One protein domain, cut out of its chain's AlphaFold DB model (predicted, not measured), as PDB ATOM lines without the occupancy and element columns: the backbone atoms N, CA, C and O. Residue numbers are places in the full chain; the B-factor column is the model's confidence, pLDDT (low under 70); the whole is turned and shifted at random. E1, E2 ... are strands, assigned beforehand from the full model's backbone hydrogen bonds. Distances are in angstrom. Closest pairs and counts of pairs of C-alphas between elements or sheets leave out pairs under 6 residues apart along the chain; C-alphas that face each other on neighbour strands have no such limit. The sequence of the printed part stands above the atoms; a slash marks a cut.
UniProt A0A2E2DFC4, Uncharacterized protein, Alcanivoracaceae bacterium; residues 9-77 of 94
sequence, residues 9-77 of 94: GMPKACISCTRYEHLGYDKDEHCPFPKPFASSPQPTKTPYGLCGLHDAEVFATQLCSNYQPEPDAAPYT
ATOM      1  N   GLY A   9      30.667 -25.186 127.191       86.62
ATOM      2  CA  GLY A   9      31.422 -26.375 127.577       86.62
ATOM      3  C   GLY A   9      32.439 -26.737 126.497       86.62
ATOM      4  O   GLY A   9      32.045 -27.015 125.368       86.62
ATOM      5  N   MET A  10      33.726 -26.751 126.842       88.25
ATOM      6  CA  MET A  10      34.815 -27.086 125.914       88.25
ATOM      7  C   MET A  10      35.724 -28.170 126.508       88.25
ATOM      8  O   MET A  10      35.970 -28.154 127.711       88.25
ATOM      9  N   PRO A  11      36.258 -29.113 125.718       89.31
ATOM     10  CA  PRO A  11      37.168 -30.132 126.241       89.31
ATOM     11  C   PRO A  11      38.504 -29.501 126.640       89.31
ATOM     12  O   PRO A  11      38.970 -28.614 125.935       89.31
ATOM     13  N   LYS A  12      39.164 -29.971 127.706       91.38
ATOM     14  CA  LYS A  12      40.531 -29.564 128.116       91.38
ATOM     15  C   LYS A  12      41.627 -30.068 127.161       91.38
ATOM     16  O   LYS A  12      42.563 -30.739 127.581       91.38
ATOM     17  N   ALA A  13      41.510 -29.765 125.877       90.44
ATOM     18  CA  ALA A  13      42.428 -30.182 124.822       90.44
ATOM     19  C   ALA A  13      42.954 -28.970 124.044       90.44
ATOM     20  O   ALA A  13      42.450 -27.857 124.204       90.44
ATOM     21  N   CYS A  14      43.960 -29.176 123.191       91.38
ATOM     22  CA  CYS A  14      44.594 -28.098 122.432       91.38
ATOM     23  C   CYS A  14      43.581 -27.259 121.639       91.38
ATOM     24  O   CYS A  14      43.712 -26.047 121.630       91.38
ATOM     25  N   ILE A  15      42.514 -27.852 121.093       89.94
ATOM     26  CA  ILE A  15      41.473 -27.128 120.338       89.94
ATOM     27  C   ILE A  15      40.803 -25.969 121.089       89.94
ATOM     28  O   ILE A  15      40.278 -25.058 120.460       89.94
ATOM     29  N   SER A  16      40.781 -26.006 122.420       91.31
ATOM     30  CA  SER A  16      40.168 -24.968 123.258       91.31
ATOM     31  C   SER A  16      41.207 -24.168 124.051       91.31
ATOM     32  O   SER A  16      40.863 -23.482 125.016       91.31
ATOM     33  N   CYS A  17      42.481 -24.317 123.687       92.38
ATOM     34  CA  CYS A  17      43.590 -23.596 124.281       92.38
ATOM     35  C   CYS A  17      43.816 -22.286 123.523       92.38
ATOM     36  O   CYS A  17      43.903 -22.297 122.297       92.38
ATOM     37  N   THR A  18      44.043 -21.191 124.246       93.62
ATOM     38  CA  THR A  18      44.353 -19.868 123.666       93.62
ATOM     39  C   THR A  18      45.628 -19.835 122.821       93.62
ATOM     40  O   THR A  18      45.870 -18.888 122.079       93.62
ATOM     41  N   ARG A  19      46.480 -20.860 122.946       92.81
ATOM     42  CA  ARG A  19      47.770 -20.983 122.248       92.81
ATOM     43  C   ARG A  19      47.750 -21.973 121.086       92.81
ATOM     44  O   ARG A  19      48.816 -22.369 120.620       92.81
ATOM     45  N   TYR A  20      46.575 -22.445 120.685       92.88
ATOM     46  CA  TYR A  20      46.430 -23.359 119.560       92.88
ATOM     47  C   TYR A  20      46.038 -22.600 118.298       92.88
ATOM     48  O   TYR A  20      45.021 -21.911 118.269       92.88
ATOM     49  N   GLU A  21      46.822 -22.777 117.241       94.56
ATOM     50  CA  GLU A  21      46.531 -22.231 115.918       94.56
ATOM     51  C   GLU A  21      46.213 -23.371 114.953       94.56
ATOM     52  O   GLU A  21      47.047 -24.239 114.705       94.56
ATOM     53  N   HIS A  22      44.993 -23.396 114.418       93.56
ATOM     54  CA  HIS A  22      44.561 -24.458 113.515       93.56
ATOM     55  C   HIS A  22      45.285 -24.382 112.163       93.56
ATOM     56  O   HIS A  22      45.237 -23.352 111.497       93.56
ATOM     57  N   LEU A  23      45.881 -25.497 111.729       94.31
ATOM     58  CA  LEU A  23      46.609 -25.589 110.456       94.31
ATOM     59  C   LEU A  23      45.897 -26.475 109.428       94.31
ATOM     60  O   LEU A  23      45.950 -26.207 108.229       94.31
ATOM     61  N   GLY A  24      45.216 -27.533 109.870       91.94
ATOM     62  CA  GLY A  24      44.487 -28.403 108.955       91.94
ATOM     63  C   GLY A  24      44.054 -29.723 109.573       91.94
ATOM     64  O   GLY A  24      43.775 -29.819 110.764       91.94
ATOM     65  N   TYR A  25      43.975 -30.757 108.740       90.31
ATOM     66  CA  TYR A  25      43.534 -32.098 109.119       90.31
ATOM     67  C   TYR A  25      44.566 -33.116 108.664       90.31
ATOM     68  O   TYR A  25      45.005 -33.062 107.513       90.31
ATOM     69  N   ASP A  26      44.895 -34.070 109.524       89.62
ATOM     70  CA  ASP A  26      45.825 -35.141 109.180       89.62
ATOM     71  C   ASP A  26      45.282 -36.498 109.608       89.62
ATOM     72  O   ASP A  26      44.418 -36.580 110.485       89.62
ATOM     73  N   LYS A  27      45.765 -37.557 108.956       87.38
ATOM     74  CA  LYS A  27      45.402 -38.929 109.290       87.38
ATOM     75  C   LYS A  27      45.784 -39.224 110.736       87.38
ATOM     76  O   LYS A  27      46.893 -38.934 111.175       87.38
ATOM     77  N   ASP A  28      44.846 -39.823 111.451       84.94
ATOM     78  CA  ASP A  28      45.010 -40.193 112.850       84.94
ATOM     79  C   ASP A  28      44.325 -41.539 113.074       84.94
ATOM     80  O   ASP A  28      43.109 -41.663 112.923       84.94
ATOM     81  N   GLU A  29      45.101 -42.559 113.433       83.06
ATOM     82  CA  GLU A  29      44.577 -43.893 113.753       83.06
ATOM     83  C   GLU A  29      43.643 -43.867 114.971       83.06
ATOM     84  O   GLU A  29      42.764 -44.715 115.105       83.06
ATOM     85  N   HIS A  30      43.792 -42.852 115.825       83.00
ATOM     86  CA  HIS A  30      42.955 -42.620 116.998       83.00
ATOM     87  C   HIS A  30      41.902 -41.535 116.759       83.00
ATOM     88  O   HIS A  30      41.391 -40.951 117.717       83.00
ATOM     89  N   CYS A  31      41.572 -41.253 115.494       82.06
ATOM     90  CA  CYS A  31      40.573 -40.254 115.152       82.06
ATOM     91  C   CYS A  31      39.233 -40.571 115.846       82.06
ATOM     92  O   CYS A  31      38.640 -41.621 115.578       82.06
ATOM     93  N   PRO A  32      38.691 -39.660 116.680       75.06
ATOM     94  CA  PRO A  32      37.412 -39.876 117.355       75.06
ATOM     95  C   PRO A  32      36.211 -39.734 116.406       75.06
ATOM     96  O   PRO A  32      35.068 -39.917 116.820       75.06
ATOM     97  N   PHE A  33      36.453 -39.406 115.130       76.81
ATOM     98  CA  PHE A  33      35.440 -39.208 114.096       76.81
ATOM     99  C   PHE A  33      35.524 -40.326 113.038       76.81
ATOM    100  O   PHE A  33      36.056 -40.126 111.942       76.81
ATOM    101  N   PRO A  34      34.986 -41.528 113.331       67.56
ATOM    102  CA  PRO A  34      35.017 -42.660 112.402       67.56
ATOM    103  C   PRO A  34      34.083 -42.475 111.194       67.56
ATOM    104  O   PRO A  34      34.159 -43.230 110.228       67.56
ATOM    105  N   LYS A  35      33.176 -41.492 111.242       73.00
ATOM    106  CA  LYS A  35      32.227 -41.154 110.175       73.00
ATOM    107  C   LYS A  35      32.203 -39.638 109.967       73.00
ATOM    108  O   LYS A  35      32.446 -38.913 110.932       73.00
ATOM    109  N   PRO A  36      31.878 -39.156 108.752       66.81
ATOM    110  CA  PRO A  36      31.693 -37.733 108.513       66.81
ATOM    111  C   PRO A  36      30.621 -37.167 109.452       66.81
ATOM    112  O   PRO A  36      29.520 -37.713 109.544       66.81
ATOM    113  N   PHE A  37      30.936 -36.070 110.128       66.25
ATOM    114  CA  PHE A  37      30.001 -35.284 110.932       66.25
ATOM    115  C   PHE A  37      30.050 -33.827 110.470       66.25
ATOM    116  O   PHE A  37      31.038 -33.406 109.872       66.25
ATOM    117  N   ALA A  38      29.021 -33.030 110.769       62.94
ATOM    118  CA  ALA A  38      28.992 -31.615 110.373       62.94
ATOM    119  C   ALA A  38      30.238 -30.831 110.847       62.94
ATOM    120  O   ALA A  38      30.709 -29.938 110.153       62.94
ATOM    121  N   SER A  39      30.801 -31.210 111.998       61.72
ATOM    122  CA  SER A  39      32.024 -30.645 112.582       61.72
ATOM    123  C   SER A  39      33.316 -31.389 112.210       61.72
ATOM    124  O   SER A  39      34.396 -30.946 112.585       61.72
ATOM    125  N   SER A  40      33.229 -32.519 111.501       62.50
ATOM    126  CA  SER A  40      34.379 -33.299 111.031       62.50
ATOM    127  C   SER A  40      34.040 -33.997 109.707       62.50
ATOM    128  O   SER A  40      33.639 -35.166 109.690       62.50
ATOM    129  N   PRO A  41      34.141 -33.287 108.569       65.69
ATOM    130  CA  PRO A  41      33.747 -33.822 107.266       65.69
ATOM    131  C   PRO A  41      34.733 -34.867 106.719       65.69
ATOM    132  O   PRO A  41      34.413 -35.563 105.758       65.69
ATOM    133  N   GLN A  42      35.927 -34.982 107.313       72.62
ATOM    134  CA  GLN A  42      36.991 -35.888 106.884       72.62
ATOM    135  C   GLN A  42      37.114 -37.056 107.875       72.62
ATOM    136  O   GLN A  42      37.864 -36.946 108.846       72.62
ATOM    137  N   PRO A  43      36.398 -38.178 107.660       71.81
ATOM    138  CA  PRO A  43      36.545 -39.354 108.511       71.81
ATOM    139  C   PRO A  43      38.006 -39.816 108.510       71.81
ATOM    140  O   PRO A  43      38.700 -39.659 107.503       71.81
ATOM    141  N   THR A  44      38.476 -40.388 109.622       81.38
ATOM    142  CA  THR A  44      39.877 -40.834 109.839       81.38
ATOM    143  C   THR A  44      40.932 -39.728 109.929       81.38
ATOM    144  O   THR A  44      42.121 -40.027 110.062       81.38
ATOM    145  N   LYS A  45      40.523 -38.456 109.871       86.31
ATOM    146  CA  LYS A  45      41.429 -37.331 110.077       86.31
ATOM    147  C   LYS A  45      41.042 -36.521 111.298       86.31
ATOM    148  O   LYS A  45      39.884 -36.149 111.479       86.31
ATOM    149  N   THR A  46      42.038 -36.200 112.104       89.06
ATOM    150  CA  THR A  46      41.882 -35.335 113.270       89.06
ATOM    151  C   THR A  46      42.396 -33.938 112.916       89.06
ATOM    152  O   THR A  46      43.423 -33.823 112.237       89.06
ATOM    153  N   PRO A  47      41.710 -32.861 113.344       90.38
ATOM    154  CA  PRO A  47      42.246 -31.515 113.201       90.38
ATOM    155  C   PRO A  47      43.611 -31.408 113.895       90.38
ATOM    156  O   PRO A  47      43.792 -31.937 114.993       90.38
ATOM    157  N   TYR A  48      44.568 -30.720 113.287       92.94
ATOM    158  CA  TYR A  48      45.874 -30.433 113.873       92.94
ATOM    159  C   TYR A  48      46.242 -28.962 113.689       92.94
ATOM    160  O   TYR A  48      45.627 -28.231 112.908       92.94
ATOM    161  N   GLY A  49      47.191 -28.513 114.494       93.38
ATOM    162  CA  GLY A  49      47.604 -27.123 114.550       93.38
ATOM    163  C   GLY A  49      48.913 -26.937 115.299       93.38
ATOM    164  O   GLY A  49      49.457 -27.903 115.832       93.38
ATOM    165  N   LEU A  50      49.402 -25.703 115.349       94.12
ATOM    166  CA  LEU A  50      50.600 -25.339 116.097       94.12
ATOM    167  C   LEU A  50      50.240 -25.055 117.558       94.12
ATOM    168  O   LEU A  50      49.294 -24.318 117.848       94.12
ATOM    169  N   CYS A  51      51.000 -25.625 118.490       91.75
ATOM    170  CA  CYS A  51      50.980 -25.208 119.885       91.75
ATOM    171  C   CYS A  51      52.032 -24.117 120.101       91.75
ATOM    172  O   CYS A  51      53.219 -24.423 120.180       91.75
ATOM    173  N   GLY A  52      51.607 -22.868 120.292       88.81
ATOM    174  CA  GLY A  52      52.523 -21.737 120.487       88.81
ATOM    175  C   GLY A  52      53.347 -21.781 121.782       88.81
ATOM    176  O   GLY A  52      54.265 -20.988 121.943       88.81
ATOM    177  N   LEU A  53      53.039 -22.685 122.723       88.50
ATOM    178  CA  LEU A  53      53.864 -22.891 123.921       88.50
ATOM    179  C   LEU A  53      55.037 -23.842 123.672       88.50
ATOM    180  O   LEU A  53      56.120 -23.632 124.205       88.50
ATOM    181  N   HIS A  54      54.785 -24.923 122.938       85.94
ATOM    182  CA  HIS A  54      55.758 -25.992 122.718       85.94
ATOM    183  C   HIS A  54      56.439 -25.894 121.349       85.94
ATOM    184  O   HIS A  54      57.286 -26.729 121.057       85.94
ATOM    185  N   ASP A  55      56.040 -24.915 120.530       88.94
ATOM    186  CA  ASP A  55      56.483 -24.722 119.147       88.94
ATOM    187  C   ASP A  55      56.447 -26.026 118.332       88.94
ATOM    188  O   ASP A  55      57.384 -26.411 117.639       88.94
ATOM    189  N   ALA A  56      55.350 -26.772 118.497       89.69
ATOM    190  CA  ALA A  56      55.189 -28.108 117.940       89.69
ATOM    191  C   ALA A  56      53.781 -28.304 117.384       89.69
ATOM    192  O   ALA A  56      52.797 -27.801 117.941       89.69
ATOM    193  N   GLU A  57      53.670 -29.086 116.311       92.81
ATOM    194  CA  GLU A  57      52.367 -29.483 115.800       92.81
ATOM    195  C   GLU A  57      51.701 -30.495 116.738       92.81
ATOM    196  O   GLU A  57      52.268 -31.530 117.103       92.81
ATOM    197  N   VAL A  58      50.447 -30.222 117.074       92.06
ATOM    198  CA  VAL A  58      49.595 -31.045 117.928       92.06
ATOM    199  C   VAL A  58      48.281 -31.342 117.227       92.06
ATOM    200  O   VAL A  58      47.720 -30.502 116.524       92.06
ATOM    201  N   PHE A  59      47.730 -32.526 117.466       92.50
ATOM    202  CA  PHE A  59      46.315 -32.746 117.217       92.50
ATOM    203  C   PHE A  59      45.479 -31.910 118.184       92.50
ATOM    204  O   PHE A  59      45.792 -31.782 119.368       92.50
ATOM    205  N   ALA A  60      44.358 -31.406 117.685       90.31
ATOM    206  CA  ALA A  60      43.340 -30.676 118.432       90.31
ATOM    207  C   ALA A  60      42.879 -31.403 119.709       90.31
ATOM    208  O   ALA A  60      42.513 -30.762 120.693       90.31
ATOM    209  N   THR A  61      42.904 -32.736 119.691       89.44
ATOM    210  CA  THR A  61      42.476 -33.616 120.783       89.44
ATOM    211  C   THR A  61      43.584 -33.938 121.791       89.44
ATOM    212  O   THR A  61      43.300 -34.574 122.801       89.44
ATOM    213  N   GLN A  62      44.832 -33.508 121.561       89.75
ATOM    214  CA  GLN A  62      45.907 -33.680 122.543       89.75
ATOM    215  C   GLN A  62      45.671 -32.808 123.770       89.75
ATOM    216  O   GLN A  62      45.320 -31.631 123.648       89.75
ATOM    217  N   LEU A  63      45.926 -33.364 124.953       89.75
ATOM    218  CA  LEU A  63      45.966 -32.581 126.186       89.75
ATOM    219  C   LEU A  63      47.331 -31.903 126.342       89.75
ATOM    220  O   LEU A  63      48.359 -32.436 125.927       89.75
ATOM    221  N   CYS A  64      47.332 -30.731 126.973       85.50
ATOM    222  CA  CYS A  64      48.533 -29.976 127.311       85.50
ATOM    223  C   CYS A  64      48.539 -29.710 128.821       85.50
ATOM    224  O   CYS A  64      47.542 -29.249 129.374       85.50
ATOM    225  N   SER A  65      49.665 -29.968 129.491       83.31
ATOM    226  CA  SER A  65      49.845 -29.694 130.928       83.31
ATOM    227  C   SER A  65      49.732 -28.206 131.276       83.31
ATOM    228  O   SER A  65      49.333 -27.853 132.380       83.31
ATOM    229  N   ASN A  66      50.019 -27.337 130.309       86.94
ATOM    230  CA  ASN A  66      49.946 -25.883 130.424       86.94
ATOM    231  C   ASN A  66      48.726 -25.313 129.682       86.94
ATOM    232  O   ASN A  66      48.777 -24.210 129.132       86.94
ATOM    233  N   TYR A  67      47.643 -26.091 129.619       87.69
ATOM    234  CA  TYR A  67      46.389 -25.693 128.992       87.69
ATOM    235  C   TYR A  67      45.860 -24.372 129.569       87.69
ATOM    236  O   TYR A  67      45.698 -24.227 130.783       87.69
ATOM    237  N   GLN A  68      45.548 -23.429 128.678       91.44
ATOM    238  CA  GLN A  68      44.943 -22.145 129.018       91.44
ATOM    239  C   GLN A  68      43.594 -22.028 128.301       91.44
ATOM    240  O   GLN A  68      43.588 -21.870 127.081       91.44
ATOM    241  N   PRO A  69      42.460 -22.143 129.016       88.62
ATOM    242  CA  PRO A  69      41.143 -22.065 128.396       88.62
ATOM    243  C   PRO A  69      40.859 -20.667 127.848       88.62
ATOM    244  O   PRO A  69      41.258 -19.664 128.442       88.62
ATOM    245  N   GLU A  70      40.082 -20.615 126.770       84.31
ATOM    246  CA  GLU A  70      39.464 -19.377 126.290       84.31
ATOM    247  C   GLU A  70      38.592 -18.706 127.379       84.31
ATOM    248  O   GLU A  70      37.941 -19.414 128.158       84.31
ATOM    249  N   PRO A  71      38.509 -17.359 127.438       82.12
ATOM    250  CA  PRO A  71      37.828 -16.627 128.517       82.12
ATOM    251  C   PRO A  71      36.355 -17.007 128.751       82.12
ATOM    252  O   PRO A  71      35.871 -16.942 129.883       82.12
ATOM    253  N   ASP A  72      35.650 -17.437 127.701       83.44
ATOM    254  CA  ASP A  72      34.231 -17.820 127.742       83.44
ATOM    255  C   ASP A  72      34.010 -19.352 127.807       83.44
ATOM    256  O   ASP A  72      32.866 -19.830 127.799       83.44
ATOM    257  N   ALA A  73      35.086 -20.143 127.903       84.31
ATOM    258  CA  ALA A  73      35.016 -21.598 127.978       84.31
ATOM    259  C   ALA A  73      34.777 -22.104 129.415       84.31
ATOM    260  O   ALA A  73      35.358 -21.629 130.393       84.31
ATOM    261  N   ALA A  74      33.937 -23.132 129.541       88.12
ATOM    262  CA  ALA A  74      33.833 -23.995 130.713       88.12
ATOM    263  C   ALA A  74      34.569 -25.315 130.411       88.12
ATOM    264  O   ALA A  74      33.975 -26.229 129.834       88.12
ATOM    265  N   PRO A  75      35.868 -25.416 130.746       88.00
ATOM    266  CA  PRO A  75      36.678 -26.564 130.372       88.00
ATOM    267  C   PRO A  75      36.282 -27.838 131.138       88.00
ATOM    268  O   PRO A  75      36.374 -27.868 132.368       88.00
ATOM    269  N   TYR A  76      35.923 -28.911 130.431       88.88
ATOM    270  CA  TYR A  76      35.681 -30.241 131.002       88.88
ATOM    271  C   TYR A  76      36.819 -31.214 130.673       88.88
ATOM    272  O   TYR A  76      37.457 -31.137 129.622       88.88
ATOM    273  N   THR A  77      37.118 -32.121 131.601       88.25
ATOM    274  CA  THR A  77      38.170 -33.130 131.427       88.25
ATOM    275  C   THR A  77      37.760 -34.162 130.387       88.25
ATOM    276  O   THR A  77      36.622 -34.628 130.390       88.25
TER     277      THR A  77
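Overview. This is residues 9 to 77 of the 94 residues of an uncharacterized protein of Alcanivoracaceae bacterium (UniProt A0A2E2DFC4). With little regular structure, this is a small sheet, E2 E3 E4, with a long loop, residues 28 to 44, at one end, and a separate short pair, E1 and E5, joining both ends of the printed part. The 69 printed residues include five named strands, 26 residues, and no named helix: all strand. E2 - E3 - E4 is a meander, each strand the antiparallel neighbour of the one before; E1 and E5 are parallel. It is compact, radius of gyration of the C-alphas 11.9 A, spanning 30 by 26 by 16 A.

Along the chain. E2, residues 20 to 27, measures 18.7 A and bends by 70 degrees at residue 23. E3, residues 45 to 51, measures 18.3 A; E4, residues 56 to 59, 10.0 A. E1, residues 9 to 11, 7.0 A, begins at C-alpha 9 (31.422, -26.375, 127.577). E5, residues 73 to 76, 9.2 A, ends at C-alpha 76 (35.681, -30.241, 131.002).

Arrangement. Inner strand E3 forms hairpins with E2 and E4. Within hydrogen-bond range are N 48 and O 24 of E3 and E2, 2.8 A, N 58 and O 49 of E4 and E3, 2.8 A, and N 76 and O 10 of E5 and E1, 2.8 A. E1 and E3 are apart.

Size, cuts and confidence. The C-alphas farthest apart, Glu 29 and Pro 71, are 31.7 A apart. The printed part has no cut; links E2 to E3 and E4 to E5 are long. Residues 34 and 36 to 41 have pLDDT under 70.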